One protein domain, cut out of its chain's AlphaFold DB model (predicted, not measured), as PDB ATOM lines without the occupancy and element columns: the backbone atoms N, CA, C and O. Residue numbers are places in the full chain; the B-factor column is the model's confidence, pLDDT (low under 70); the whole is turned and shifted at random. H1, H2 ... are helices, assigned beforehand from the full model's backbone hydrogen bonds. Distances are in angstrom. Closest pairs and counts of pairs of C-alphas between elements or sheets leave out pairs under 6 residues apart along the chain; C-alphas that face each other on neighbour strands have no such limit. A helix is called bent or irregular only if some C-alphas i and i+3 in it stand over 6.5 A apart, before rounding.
ATOM      1  N   GLU A  20     261.730 237.794 226.893       51.62
ATOM      2  CA  GLU A  20     261.284 239.161 227.146       51.62
ATOM      3  C   GLU A  20     260.723 239.827 225.877       51.62
ATOM      4  O   GLU A  20     259.644 240.421 225.888       51.62
ATOM      5  N   THR A  21     261.367 239.610 224.731       54.06
ATOM      6  CA  THR A  21     260.959 240.179 223.442       54.06
ATOM      7  C   THR A  21     259.775 239.418 222.822       54.06
ATOM      8  O   THR A  21     258.969 239.994 222.085       54.06
ATOM      9  N   ARG A  22     259.561 238.149 223.209       50.78
ATOM     10  CA  ARG A  22     258.317 237.398 222.918       50.78
ATOM     11  C   ARG A  22     257.089 237.995 223.621       50.78
ATOM     12  O   ARG A  22     255.992 237.940 223.064       50.78
ATOM     13  N   GLY A  23     257.268 238.605 224.796       45.34
ATOM     14  CA  GLY A  23     256.205 239.320 225.512       45.34
ATOM     15  C   GLY A  23     255.719 240.571 224.773       45.34
ATOM     16  O   GLY A  23     254.529 240.879 224.796       45.34
ATOM     17  N   ALA A  24     256.611 241.244 224.039       50.34
ATOM     18  CA  ALA A  24     256.281 242.452 223.283       50.34
ATOM     19  C   ALA A  24     255.459 242.169 222.010       50.34
ATOM     20  O   ALA A  24     254.583 242.955 221.660       50.34
ATOM     21  N   ILE A  25     255.681 241.029 221.342       45.91
ATOM     22  CA  ILE A  25     254.927 240.650 220.129       45.91
ATOM     23  C   ILE A  25     253.550 240.054 220.485       45.91
ATOM     24  O   ILE A  25     252.564 240.291 219.785       45.91
ATOM     25  N   LEU A  26     253.435 239.348 221.616       45.53
ATOM     26  CA  LEU A  26     252.161 238.789 222.089       45.53
ATOM     27  C   LEU A  26     251.194 239.835 222.668       45.53
ATOM     28  O   LEU A  26     250.021 239.526 222.867       45.53
ATOM     29  N   HIS A  27     251.629 241.082 222.866       45.53
ATOM     30  CA  HIS A  27     250.741 242.175 223.278       45.53
ATOM     31  C   HIS A  27     249.816 242.684 222.157       45.53
ATOM     32  O   HIS A  27     248.878 243.429 222.442       45.53
ATOM     33  N   TYR A  28     250.039 242.264 220.903       50.03
ATOM     34  CA  TYR A  28     249.200 242.636 219.754       50.03
ATOM     35  C   TYR A  28     248.395 241.471 219.157       50.03
ATOM     36  O   TYR A  28     247.561 241.676 218.276       50.03
ATOM     37  N   VAL A  29     248.579 240.248 219.662       50.62
ATOM     38  CA  VAL A  29     247.735 239.103 219.303       50.62
ATOM     39  C   VAL A  29     246.832 238.807 220.482       50.62
ATOM     40  O   VAL A  29     247.251 238.206 221.465       50.62
ATOM     41  N   CYS A  30     245.580 239.250 220.385       41.34
ATOM     42  CA  CYS A  30     244.578 239.007 221.408       41.34
ATOM     43  C   CYS A  30     244.400 237.488 221.621       41.34
ATOM     44  O   CYS A  30     243.819 236.832 220.750       41.34
ATOM     45  N   PRO A  31     244.830 236.916 222.764       48.44
ATOM     46  CA  PRO A  31     244.738 235.480 222.990       48.44
ATOM     47  C   PRO A  31     243.262 235.072 223.057       48.44
ATOM     48  O   PRO A  31     242.430 235.754 223.670       48.44
ATOM     49  N   ALA A  32     242.915 233.978 222.385       48.88
ATOM     50  CA  ALA A  32     241.543 233.542 222.128       48.88
ATOM     51  C   ALA A  32     240.798 232.960 223.354       48.88
ATOM     52  O   ALA A  32     239.752 232.339 223.189       48.88
ATOM     53  N   GLU A  33     241.272 233.183 224.585       52.59
ATOM     54  CA  GLU A  33     240.845 232.407 225.763       52.59
ATOM     55  C   GLU A  33     240.068 233.171 226.857       52.59
ATOM     56  O   GLU A  33     239.908 232.680 227.969       52.59
ATOM     57  N   SER A  34     239.466 234.338 226.572       51.28
ATOM     58  CA  SER A  34     238.512 234.949 227.528       51.28
ATOM     59  C   SER A  34     237.366 235.751 226.896       51.28
ATOM     60  O   SER A  34     237.109 236.907 227.235       51.28
ATOM     61  N   SER A  35     236.587 235.154 225.991       55.38
ATOM     62  CA  SER A  35     235.410 235.827 225.401       55.38
ATOM     63  C   SER A  35     234.429 236.398 226.451       55.38
ATOM     64  O   SER A  35     233.836 237.455 226.228       55.38
ATOM     65  N   ARG A  36     234.313 235.767 227.635       51.69
ATOM     66  CA  ARG A  36     233.515 236.264 228.778       51.69
ATOM     67  C   ARG A  36     234.120 237.487 229.481       51.69
ATOM     68  O   ARG A  36     233.357 238.341 229.923       51.69
ATOM     69  N   THR A  37     235.446 237.596 229.581       53.53
ATOM     70  CA  THR A  37     236.133 238.731 230.233       53.53
ATOM     71  C   THR A  37     236.273 239.908 229.271       53.53
ATOM     72  O   THR A  37     235.999 241.039 229.651       53.53
ATOM     73  N   ARG A  38     236.539 239.649 227.984       51.78
ATOM     74  CA  ARG A  38     236.574 240.677 226.932       51.78
ATOM     75  C   ARG A  38     235.254 241.437 226.802       51.78
ATOM     76  O   ARG A  38     235.278 242.648 226.658       51.78
ATOM     77  N   ARG A  39     234.104 240.757 226.907       60.41
ATOM     78  CA  ARG A  39     232.782 241.417 226.923       60.41
ATOM     79  C   ARG A  39     232.596 242.329 228.141       60.41
ATOM     80  O   ARG A  39     232.005 243.393 228.009       60.41
ATOM     81  N   LYS A  40     233.115 241.924 229.306       65.56
ATOM     82  CA  LYS A  40     233.047 242.717 230.544       65.56
ATOM     83  C   LYS A  40     233.963 243.940 230.507       65.56
ATOM     84  O   LYS A  40     233.576 244.980 231.020       65.56
ATOM     85  N   GLU A  41     235.142 243.830 229.900       66.06
ATOM     86  CA  GLU A  41     236.061 244.962 229.730       66.06
ATOM     87  C   GLU A  41     235.630 245.887 228.583       66.06
ATOM     88  O   GLU A  41     235.687 247.102 228.729       66.06
ATOM     89  N   ALA A  42     235.104 245.342 227.480       66.44
ATOM     90  CA  ALA A  42     234.572 246.136 226.369       66.44
ATOM     91  C   ALA A  42     233.400 247.029 226.805       66.44
ATOM     92  O   ALA A  42     233.306 248.164 226.356       66.44
ATOM     93  N   ALA A  43     232.556 246.559 227.730       70.62
ATOM     94  CA  ALA A  43     231.473 247.360 228.300       70.62
ATOM     95  C   ALA A  43     231.957 248.584 229.107       70.62
ATOM     96  O   ALA A  43     231.171 249.495 229.349       70.62
ATOM     97  N   LYS A  44     233.227 248.620 229.535       75.12
ATOM     98  CA  LYS A  44     233.805 249.763 230.265       75.12
ATOM     99  C   LYS A  44     234.368 250.836 229.332       75.12
ATOM    100  O   LYS A  44     234.668 251.937 229.789       75.12
ATOM    101  N   VAL A  45     234.546 250.525 228.049       78.88
ATOM    102  CA  VAL A  45     235.072 251.469 227.062       78.88
ATOM    103  C   VAL A  45     233.934 252.374 226.607       78.88
ATOM    104  O   VAL A  45     232.875 251.894 226.208       78.88
ATOM    105  N   LYS A  46     234.141 253.693 226.670       80.19
ATOM    106  CA  LYS A  46     233.185 254.654 226.115       80.19
ATOM    107  C   LYS A  46     233.148 254.488 224.595       80.19
ATOM    108  O   LYS A  46     234.157 254.707 223.931       80.19
ATOM    109  N   SER A  47     231.995 254.098 224.065       81.38
ATOM    110  CA  SER A  47     231.756 254.018 222.624       81.38
ATOM    111  C   SER A  47     231.368 255.380 222.058       81.38
ATOM    112  O   SER A  47     230.866 256.246 222.776       81.38
ATOM    113  N   THR A  48     231.580 255.558 220.758       87.00
ATOM    114  CA  THR A  48     231.031 256.698 220.022       87.00
ATOM    115  C   THR A  48     229.503 256.599 219.938       87.00
ATOM    116  O   THR A  48     228.973 255.483 219.993       87.00
ATOM    117  N   PRO A  49     228.792 257.729 219.778       89.88
ATOM    118  CA  PRO A  49     227.350 257.726 219.547       89.88
ATOM    119  C   PRO A  49     226.966 256.839 218.356       89.88
ATOM    120  O   PRO A  49     227.721 256.731 217.385       89.88
ATOM    121  N   GLY A  50     225.809 256.186 218.445       89.94
ATOM    122  CA  GLY A  50     225.365 255.175 217.483       89.94
ATOM    123  C   GLY A  50     224.605 255.742 216.285       89.94
ATOM    124  O   GLY A  50     224.419 255.036 215.295       89.94
ATOM    125  N   SER A  51     224.166 257.000 216.350       93.06
ATOM    126  CA  SER A  51     223.411 257.642 215.273       93.06
ATOM    127  C   SER A  51     223.741 259.123 215.121       93.06
ATOM    128  O   SER A  51     224.206 259.780 216.052       93.06
ATOM    129  N   LEU A  52     223.444 259.672 213.941       91.75
ATOM    130  CA  LEU A  52     223.588 261.104 213.685       91.75
ATOM    131  C   LEU A  52     222.724 261.945 214.639       91.75
ATOM    132  O   LEU A  52     223.181 262.986 215.094       91.75
ATOM    133  N   GLY A  53     221.513 261.488 214.974       93.69
ATOM    134  CA  GLY A  53     220.642 262.185 215.927       93.69
ATOM    135  C   GLY A  53     221.298 262.329 217.301       93.69
ATOM    136  O   GLY A  53     221.374 263.429 217.833       93.69
ATOM    137  N   GLU A  54     221.878 261.244 217.816       93.50
ATOM    138  CA  GLU A  54     222.594 261.263 219.098       93.50
ATOM    139  C   GLU A  54     223.823 262.181 219.078       93.50
ATOM    140  O   GLU A  54     224.107 262.843 220.075       93.50
ATOM    141  N   VAL A  55     224.548 262.249 217.955       94.44
ATOM    142  CA  VAL A  55     225.683 263.176 217.801       94.44
ATOM    143  C   VAL A  55     225.210 264.628 217.843       94.44
ATOM    144  O   VAL A  55     225.843 265.445 218.506       94.44
ATOM    145  N   LEU A  56     224.108 264.956 217.160       94.88
ATOM    146  CA  LEU A  56     223.561 266.316 217.145       94.88
ATOM    147  C   LEU A  56     223.048 266.733 218.529       94.88
ATOM    148  O   LEU A  56     223.304 267.854 218.956       94.88
ATOM    149  N   ASP A  57     222.411 265.820 219.264       94.75
ATOM    150  CA  ASP A  57     221.960 266.075 220.637       94.75
ATOM    151  C   ASP A  57     223.133 266.225 221.617       94.75
ATOM    152  O   ASP A  57     223.054 266.996 222.573       94.75
ATOM    153  N   ALA A  58     224.218 265.474 221.412       94.19
ATOM    154  CA  ALA A  58     225.441 265.625 222.194       94.19
ATOM    155  C   ALA A  58     226.130 266.964 221.894       94.19
ATOM    156  O   ALA A  58     226.555 267.644 222.824       94.19
ATOM    157  N   LEU A  59     226.181 267.365 220.621       93.88
ATOM    158  CA  LEU A  59     226.734 268.650 220.192       93.88
ATOM    159  C   LEU A  59     225.936 269.830 220.764       93.88
ATOM    160  O   LEU A  59     226.517 270.802 221.226       93.88
ATOM    161  N   GLU A  60     224.607 269.743 220.788       93.31
ATOM    162  CA  GLU A  60     223.755 270.784 221.375       93.31
ATOM    163  C   GLU A  60     223.990 270.943 222.888       93.31
ATOM    164  O   GLU A  60     223.906 272.051 223.409       93.31
ATOM    165  N   LYS A  61     224.347 269.856 223.586       94.25
ATOM    166  CA  LYS A  61     224.625 269.859 225.031       94.25
ATOM    167  C   LYS A  61     226.051 270.277 225.400       94.25
ATOM    168  O   LYS A  61     226.242 270.754 226.513       94.25
ATOM    169  N   ASP A  62     227.031 270.045 224.527       94.38
ATOM    170  CA  ASP A  62     228.462 270.247 224.807       94.38
ATOM    171  C   ASP A  62     229.199 270.858 223.598       94.38
ATOM    172  O   ASP A  62     229.965 270.193 222.892       94.38
ATOM    173  N   HIS A  63     228.943 272.146 223.342       93.75
ATOM    174  CA  HIS A  63     229.619 272.930 222.296       93.75
ATOM    175  C   HIS A  63     230.401 274.140 222.822       93.75
ATOM    176  O   HIS A  63     230.984 274.872 222.025       93.75
ATOM    177  N   ASP A  64     230.472 274.349 224.138       92.75
ATOM    178  CA  ASP A  64     231.182 275.497 224.726       92.75
ATOM    179  C   ASP A  64     232.657 275.532 224.307       92.75
ATOM    180  O   ASP A  64     233.228 276.594 224.062       92.75
ATOM    181  N   TRP A  65     233.270 274.355 224.148       93.50
ATOM    182  CA  TRP A  65     234.656 274.219 223.707       93.50
ATOM    183  C   TRP A  65     234.892 274.700 222.265       93.50
ATOM    184  O   TRP A  65     236.018 275.065 221.932       93.50
ATOM    185  N   LEU A  66     233.852 274.734 221.423       92.62
ATOM    186  CA  LEU A  66     233.923 275.234 220.043       92.62
ATOM    187  C   LEU A  66     233.835 276.761 219.969       92.62
ATOM    188  O   LEU A  66     234.354 277.356 219.027       92.62
ATOM    189  N   LEU A  67     233.206 277.395 220.961       91.31
ATOM    190  CA  LEU A  67     233.057 278.852 221.025       91.31
ATOM    191  C   LEU A  67     234.349 279.549 221.485       91.31
ATOM    192  O   LEU A  67     234.519 280.759 221.317       91.31
ATOM    193  N   VAL A  68     235.288 278.793 222.062       92.12
ATOM    194  CA  VAL A  68     236.568 279.332 222.528       92.12
ATOM    195  C   VAL A  68     237.413 279.783 221.335       92.12
ATOM    196  O   VAL A  68     237.812 278.986 220.491       92.12
ATOM    197  N   GLY A  69     237.738 281.078 221.302       90.56
ATOM    198  CA  GLY A  69     238.581 281.672 220.261       90.56
ATOM    199  C   GLY A  69     237.824 282.165 219.028       90.56
ATOM    200  O   GLY A  69     238.477 282.436 218.025       90.56
ATOM    201  N   ASP A  70     236.490 282.278 219.106       86.50
ATOM    202  CA  ASP A  70     235.627 282.808 218.033       86.50
ATOM    203  C   ASP A  70     235.814 282.074 216.688       86.50
ATOM    204  O   ASP A  70     235.650 282.629 215.605       86.50
ATOM    205  N   VAL A  71     236.204 280.795 216.762       92.38
ATOM    206  CA  VAL A  71     236.359 279.917 215.592       92.38
ATOM    207  C   VAL A  71     234.987 279.500 215.065       92.38
ATOM    208  O   VAL A  71     234.786 279.410 213.855       92.38
ATOM    209  N   PHE A  72     234.042 279.275 215.979       92.88
ATOM    210  CA  PHE A  72     232.646 278.996 215.679       92.88
ATOM    211  C   PHE A  72     231.758 280.006 216.395       92.88
ATOM    212  O   PHE A  72     231.899 280.230 217.597       92.88
ATOM    213  N   THR A  73     230.812 280.582 215.657       94.25
ATOM    214  CA  THR A  73     229.772 281.430 216.232       94.25
ATOM    215  C   THR A  73     228.573 280.573 216.658       94.25
ATOM    216  O   THR A  73     228.288 279.552 216.022       94.25
ATOM    217  N   PRO A  74     227.835 280.968 217.709       92.94
ATOM    218  CA  PRO A  74     226.664 280.217 218.167       92.94
ATOM    219  C   PRO A  74     225.579 280.113 217.082       92.94
ATOM    220  O   PRO A  74     225.044 279.036 216.845       92.94
ATOM    221  N   ASP A  75     225.344 281.196 216.336       94.06
ATOM    222  CA  ASP A  75     224.380 281.241 215.225       94.06
ATOM    223  C   ASP A  75     224.716 280.241 214.102       94.06
ATOM    224  O   ASP A  75     223.838 279.556 213.566       94.06
ATOM    225  N   MET A  76     226.008 280.081 213.786       94.88
ATOM    226  CA  MET A  76     226.458 279.083 212.816       94.88
ATOM    227  C   MET A  76     226.159 277.661 213.302       94.88
ATOM    228  O   MET A  76     225.718 276.828 212.506       94.88
ATOM    229  N   LEU A  77     226.406 277.364 214.584       95.06
ATOM    230  CA  LEU A  77     226.171 276.036 215.156       95.06
ATOM    231  C   LEU A  77     224.681 275.689 215.173       95.06
ATOM    232  O   LEU A  77     224.306 274.604 214.726       95.06
ATOM    233  N   GLU A  78     223.830 276.615 215.607       94.69
ATOM    234  CA  GLU A  78     222.374 276.440 215.600       94.69
ATOM    235  C   GLU A  78     221.839 276.216 214.180       94.69
ATOM    236  O   GLU A  78     221.079 275.273 213.924       94.69
ATOM    237  N   THR A  79     222.300 277.032 213.227       95.94
ATOM    238  CA  THR A  79     221.941 276.890 211.811       95.94
ATOM    239  C   THR A  79     222.392 275.539 211.258       95.94
ATOM    240  O   THR A  79     221.634 274.873 210.548       95.94
ATOM    241  N   TRP A  80     223.601 275.091 211.602       96.25
ATOM    242  CA  TRP A  80     224.133 273.803 211.163       96.25
ATOM    243  C   TRP A  80     223.338 272.623 211.724       96.25
ATOM    244  O   TRP A  80     222.962 271.720 210.969       96.25
ATOM    245  N   ILE A  81     223.044 272.636 213.026       96.31
ATOM    246  CA  ILE A  81     222.259 271.585 213.685       96.31
ATOM    247  C   ILE A  81     220.866 271.501 213.052       96.31
ATOM    248  O   ILE A  81     220.422 270.412 212.680       96.31
ATOM    249  N   THR A  82     220.213 272.648 212.854       96.31
ATOM    250  CA  THR A  82     218.883 272.727 212.230       96.31
ATOM    251  C   THR A  82     218.915 272.186 210.804       96.31
ATOM    252  O   THR A  82     218.129 271.308 210.445       96.31
ATOM    253  N   TYR A  83     219.888 272.626 210.005       97.25
ATOM    254  CA  TYR A  83     220.062 272.155 208.635       97.25
ATOM    255  C   TYR A  83     220.219 270.630 208.571       97.25
ATOM    256  O   TYR A  83     219.561 269.974 207.761       97.25
ATOM    257  N   LYS A  84     221.048 270.047 209.445       96.31
ATOM    258  CA  LYS A  84     221.269 268.595 209.493       96.31
ATOM    259  C   LYS A  84     220.027 267.822 209.927       96.31
ATOM    260  O   LYS A  84     219.745 266.768 209.348       96.31
ATOM    261  N   ARG A  85     219.257 268.334 210.891       95.81
ATOM    262  CA  ARG A  85     218.000 267.701 211.318       95.81
ATOM    263  C   ARG A  85     216.961 267.710 210.195       95.81
ATOM    264  O   ARG A  85     216.414 266.656 209.870       95.81
ATOM    265  N   ASP A  86     216.766 268.852 209.546       95.94
ATOM    266  CA  ASP A  86     215.681 269.030 208.577       95.94
ATOM    267  C   ASP A  86     215.995 268.458 207.194       95.94
ATOM    268  O   ASP A  86     215.120 267.903 206.527       95.94
ATOM    269  N   ARG A  87     217.236 268.616 206.720       95.12
ATOM    270  CA  ARG A  87     217.607 268.274 205.336       95.12
ATOM    271  C   ARG A  87     218.225 266.896 205.184       95.12
ATOM    272  O   ARG A  87     218.217 266.375 204.072       95.12
ATOM    273  N   GLU A  88     218.732 266.305 206.260       94.38
ATOM    274  CA  GLU A  88     219.414 265.008 206.201       94.38
ATOM    275  C   GLU A  88     218.717 263.969 207.079       94.38
ATOM    276  O   GLU A  88     218.266 262.947 206.565       94.38
ATOM    277  N   LEU A  89     218.556 264.237 208.376       94.44
ATOM    278  CA  LEU A  89     218.034 263.243 209.317       94.44
ATOM    279  C   LEU A  89     216.550 262.921 209.074       94.44
ATOM    280  O   LEU A  89     216.187 261.757 208.894       94.44
ATOM    281  N   ALA A  90     215.694 263.945 209.032       93.62
ATOM    282  CA  ALA A  90     214.258 263.782 208.818       93.62
ATOM    283  C   ALA A  90     213.908 263.037 207.511       93.62
ATOM    284  O   ALA A  90     213.153 262.063 207.572       93.62
ATOM    285  N   PRO A  91     214.445 263.407 206.330       94.06
ATOM    286  CA  PRO A  91     214.080 262.727 205.091       94.06
ATOM    287  C   PRO A  91     214.595 261.291 205.008       94.06
ATOM    288  O   PRO A  91     213.961 260.486 204.331       94.06
ATOM    289  N   VAL A  92     215.712 260.952 205.659       92.69
ATOM    290  CA  VAL A  92     216.199 259.564 205.704       92.69
ATOM    291  C   VAL A  92     215.273 258.706 206.561       92.69
ATOM    292  O   VAL A  92     214.867 257.642 206.111       92.69
ATOM    293  N   ASN A  93     214.856 259.195 207.730       91.50
ATOM    294  CA  ASN A  93     213.972 258.447 208.632       91.50
ATOM    295  C   ASN A  93     212.559 258.227 208.069       91.50
ATOM    296  O   ASN A  93     211.885 257.274 208.443       91.50
ATOM    297  N   LEU A  94     212.090 259.119 207.192       93.00
ATOM    298  CA  LEU A  94     210.771 259.011 206.562       93.00
ATOM    299  C   LEU A  94     210.752 258.064 205.356       93.00
ATOM    300  O   LEU A  94     209.674 257.706 204.879       93.00
ATOM    301  N   ARG A  95     211.920 257.709 204.813       91.88
ATOM    302  CA  ARG A  95     212.026 256.885 203.609       91.88
ATOM    303  C   ARG A  95     212.336 255.443 204.006       91.88
ATOM    304  O   ARG A  95     213.322 255.229 204.701       91.88
ATOM    305  N   PRO A  96     211.562 254.461 203.520       93.12
ATOM    306  CA  PRO A  96     211.880 253.063 203.765       93.12
ATOM    307  C   PRO A  96     213.224 252.713 203.123       93.12
ATOM    308  O   PRO A  96     213.502 253.080 201.972       93.12
ATOM    309  N   VAL A  97     214.068 252.001 203.863       92.81
ATOM    310  CA  VAL A  97     215.372 251.556 203.364       92.81
ATOM    311  C   VAL A  97     215.177 250.326 202.468       92.81
ATOM    312  O   VAL A  97     214.400 249.443 202.819       92.81
ATOM    313  N   PRO A  98     215.905 250.170 201.343       94.81
ATOM    314  CA  PRO A  98     215.747 249.002 200.467       94.81
ATOM    315  C   PRO A  98     215.900 247.643 201.168       94.81
ATOM    316  O   PRO A  98     215.312 246.656 200.740       94.81
ATOM    317  N   HIS A  99     216.671 247.578 202.258       91.94
ATOM    318  CA  HIS A  99     216.812 246.361 203.054       91.94
ATOM    319  C   HIS A  99     215.527 245.986 203.807       91.94
ATOM    320  O   HIS A  99     215.254 244.805 203.987       91.94
ATOM    321  N   GLU A 100     214.704 246.964 204.187       93.44
ATOM    322  CA  GLU A 100     213.401 246.710 204.812       93.44
ATOM    323  C   GLU A 100     212.473 245.953 203.861       93.44
ATOM    324  O   GLU A 100     211.751 245.063 204.296       93.44
ATOM    325  N   LEU A 101     212.549 246.228 202.554       90.00
ATOM    326  CA  LEU A 101     211.795 245.477 201.552       90.00
ATOM    327  C   LEU A 101     212.186 243.993 201.565       90.00
ATOM    328  O   LEU A 101     211.320 243.132 201.546       90.00
ATOM    329  N   PHE A 102     213.481 243.678 201.661       91.25
ATOM    330  CA  PHE A 102     213.933 242.287 201.755       91.25
ATOM    331  C   PHE A 102     213.427 241.582 203.025       91.25
ATOM    332  O   PHE A 102     213.157 240.387 202.994       91.25
ATOM    333  N   LEU A 103     213.306 242.309 204.139       91.81
ATOM    334  CA  LEU A 103     212.864 241.742 205.414       91.81
ATOM    335  C   LEU A 103     211.348 241.543 205.493       91.81
ATOM    336  O   LEU A 103     210.901 240.601 206.144       91.81
ATOM    337  N   TYR A 104     210.576 242.444 204.885       93.56
ATOM    338  CA  TYR A 104     209.143 242.569 205.158       93.56
ATOM    339  C   TYR A 104     208.229 242.345 203.948       93.56
ATOM    340  O   TYR A 104     207.019 242.308 204.139       93.56
ATOM    341  N   LEU A 105     208.746 242.200 202.721       91.69
ATOM    342  CA  LEU A 105     207.892 242.077 201.527       91.69
ATOM    343  C   LEU A 105     207.053 240.788 201.491       91.69
ATOM    344  O   LEU A 105     205.921 240.836 201.021       91.69
ATOM    345  N   ASP A 106     207.599 239.670 201.981       85.06
ATOM    346  CA  ASP A 106     206.967 238.339 201.913       85.06
ATOM    347  C   ASP A 106     206.305 237.896 203.237       85.06
ATOM    348  O   ASP A 106     205.899 236.737 203.363       85.06
TER     349      ASP A 106
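What this domain is: This is residues 20 to 106 of the 107 residues of the protein "Gln-synt_C domain-containing protein" of Acidobacteria bacterium (UniProt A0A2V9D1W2). The long helix H5 has the shorter H3 side by side with it, running opposite ways, and the turn from one to the other holds the small helix H4. Two thin extensions stick out from this pair: residues 20 to 29, 31 to 37 and 39 to 48 on the way to H3, with H1 and H2, and residues 91 to 106 at the far end of H5, with H6. The printed part has 87 residues with six named helices, H1 to H6 in order, and no named strand; its class is all helix. It is extended, with a radius of gyration of the C-alphas of 21.6 A, and flat, spanning 57 by 56 by 20 A.

Where its parts are: H1, residues 20 to 26, begins at C-alpha 20 (261.284, 239.161, 227.146). H2 is residues 35 to 42, H3 residues 52 to 61, 14.4 A long, and H4 residues 64 to 67. H5, residues 74 to 93, is 26.9 A long and only just irregular: C-alphas 87 and 90 are 6.6 A apart. H6, residues 98 to 104, ends at C-alpha 104 (209.143, 242.569, 205.158).

How they stand to each other: H3 and H5 touch at a shallow tilt of 23 degrees, opposite ways, H5 with residues 81 to 89 alone; the closest C-alphas, of Leu 56 and Ile 81, are 6.4 A apart. H4 and H5 are close but not clearly touching, C-alphas 67 and 74 being closest at 7.1 A. H1, H2 and H6 touch no helix. In H3 every O i to N i+4 pair is within hydrogen-bond range, against 1 of 3 in H1, with 2 of 4 O i to N i+3 pairs, 3 of 4 in H2, 13 of 16 in H5 and 2 of 3 in H6; H4 is too short for such a pair.

The domain as a whole: The two farthest C-alphas, of Glu 20 and Asp 106, are 59.9 A apart. The printed part has no cut and no long link. Mean pLDDT of the printed part is 81.5; residues 20 to 42 are under 70.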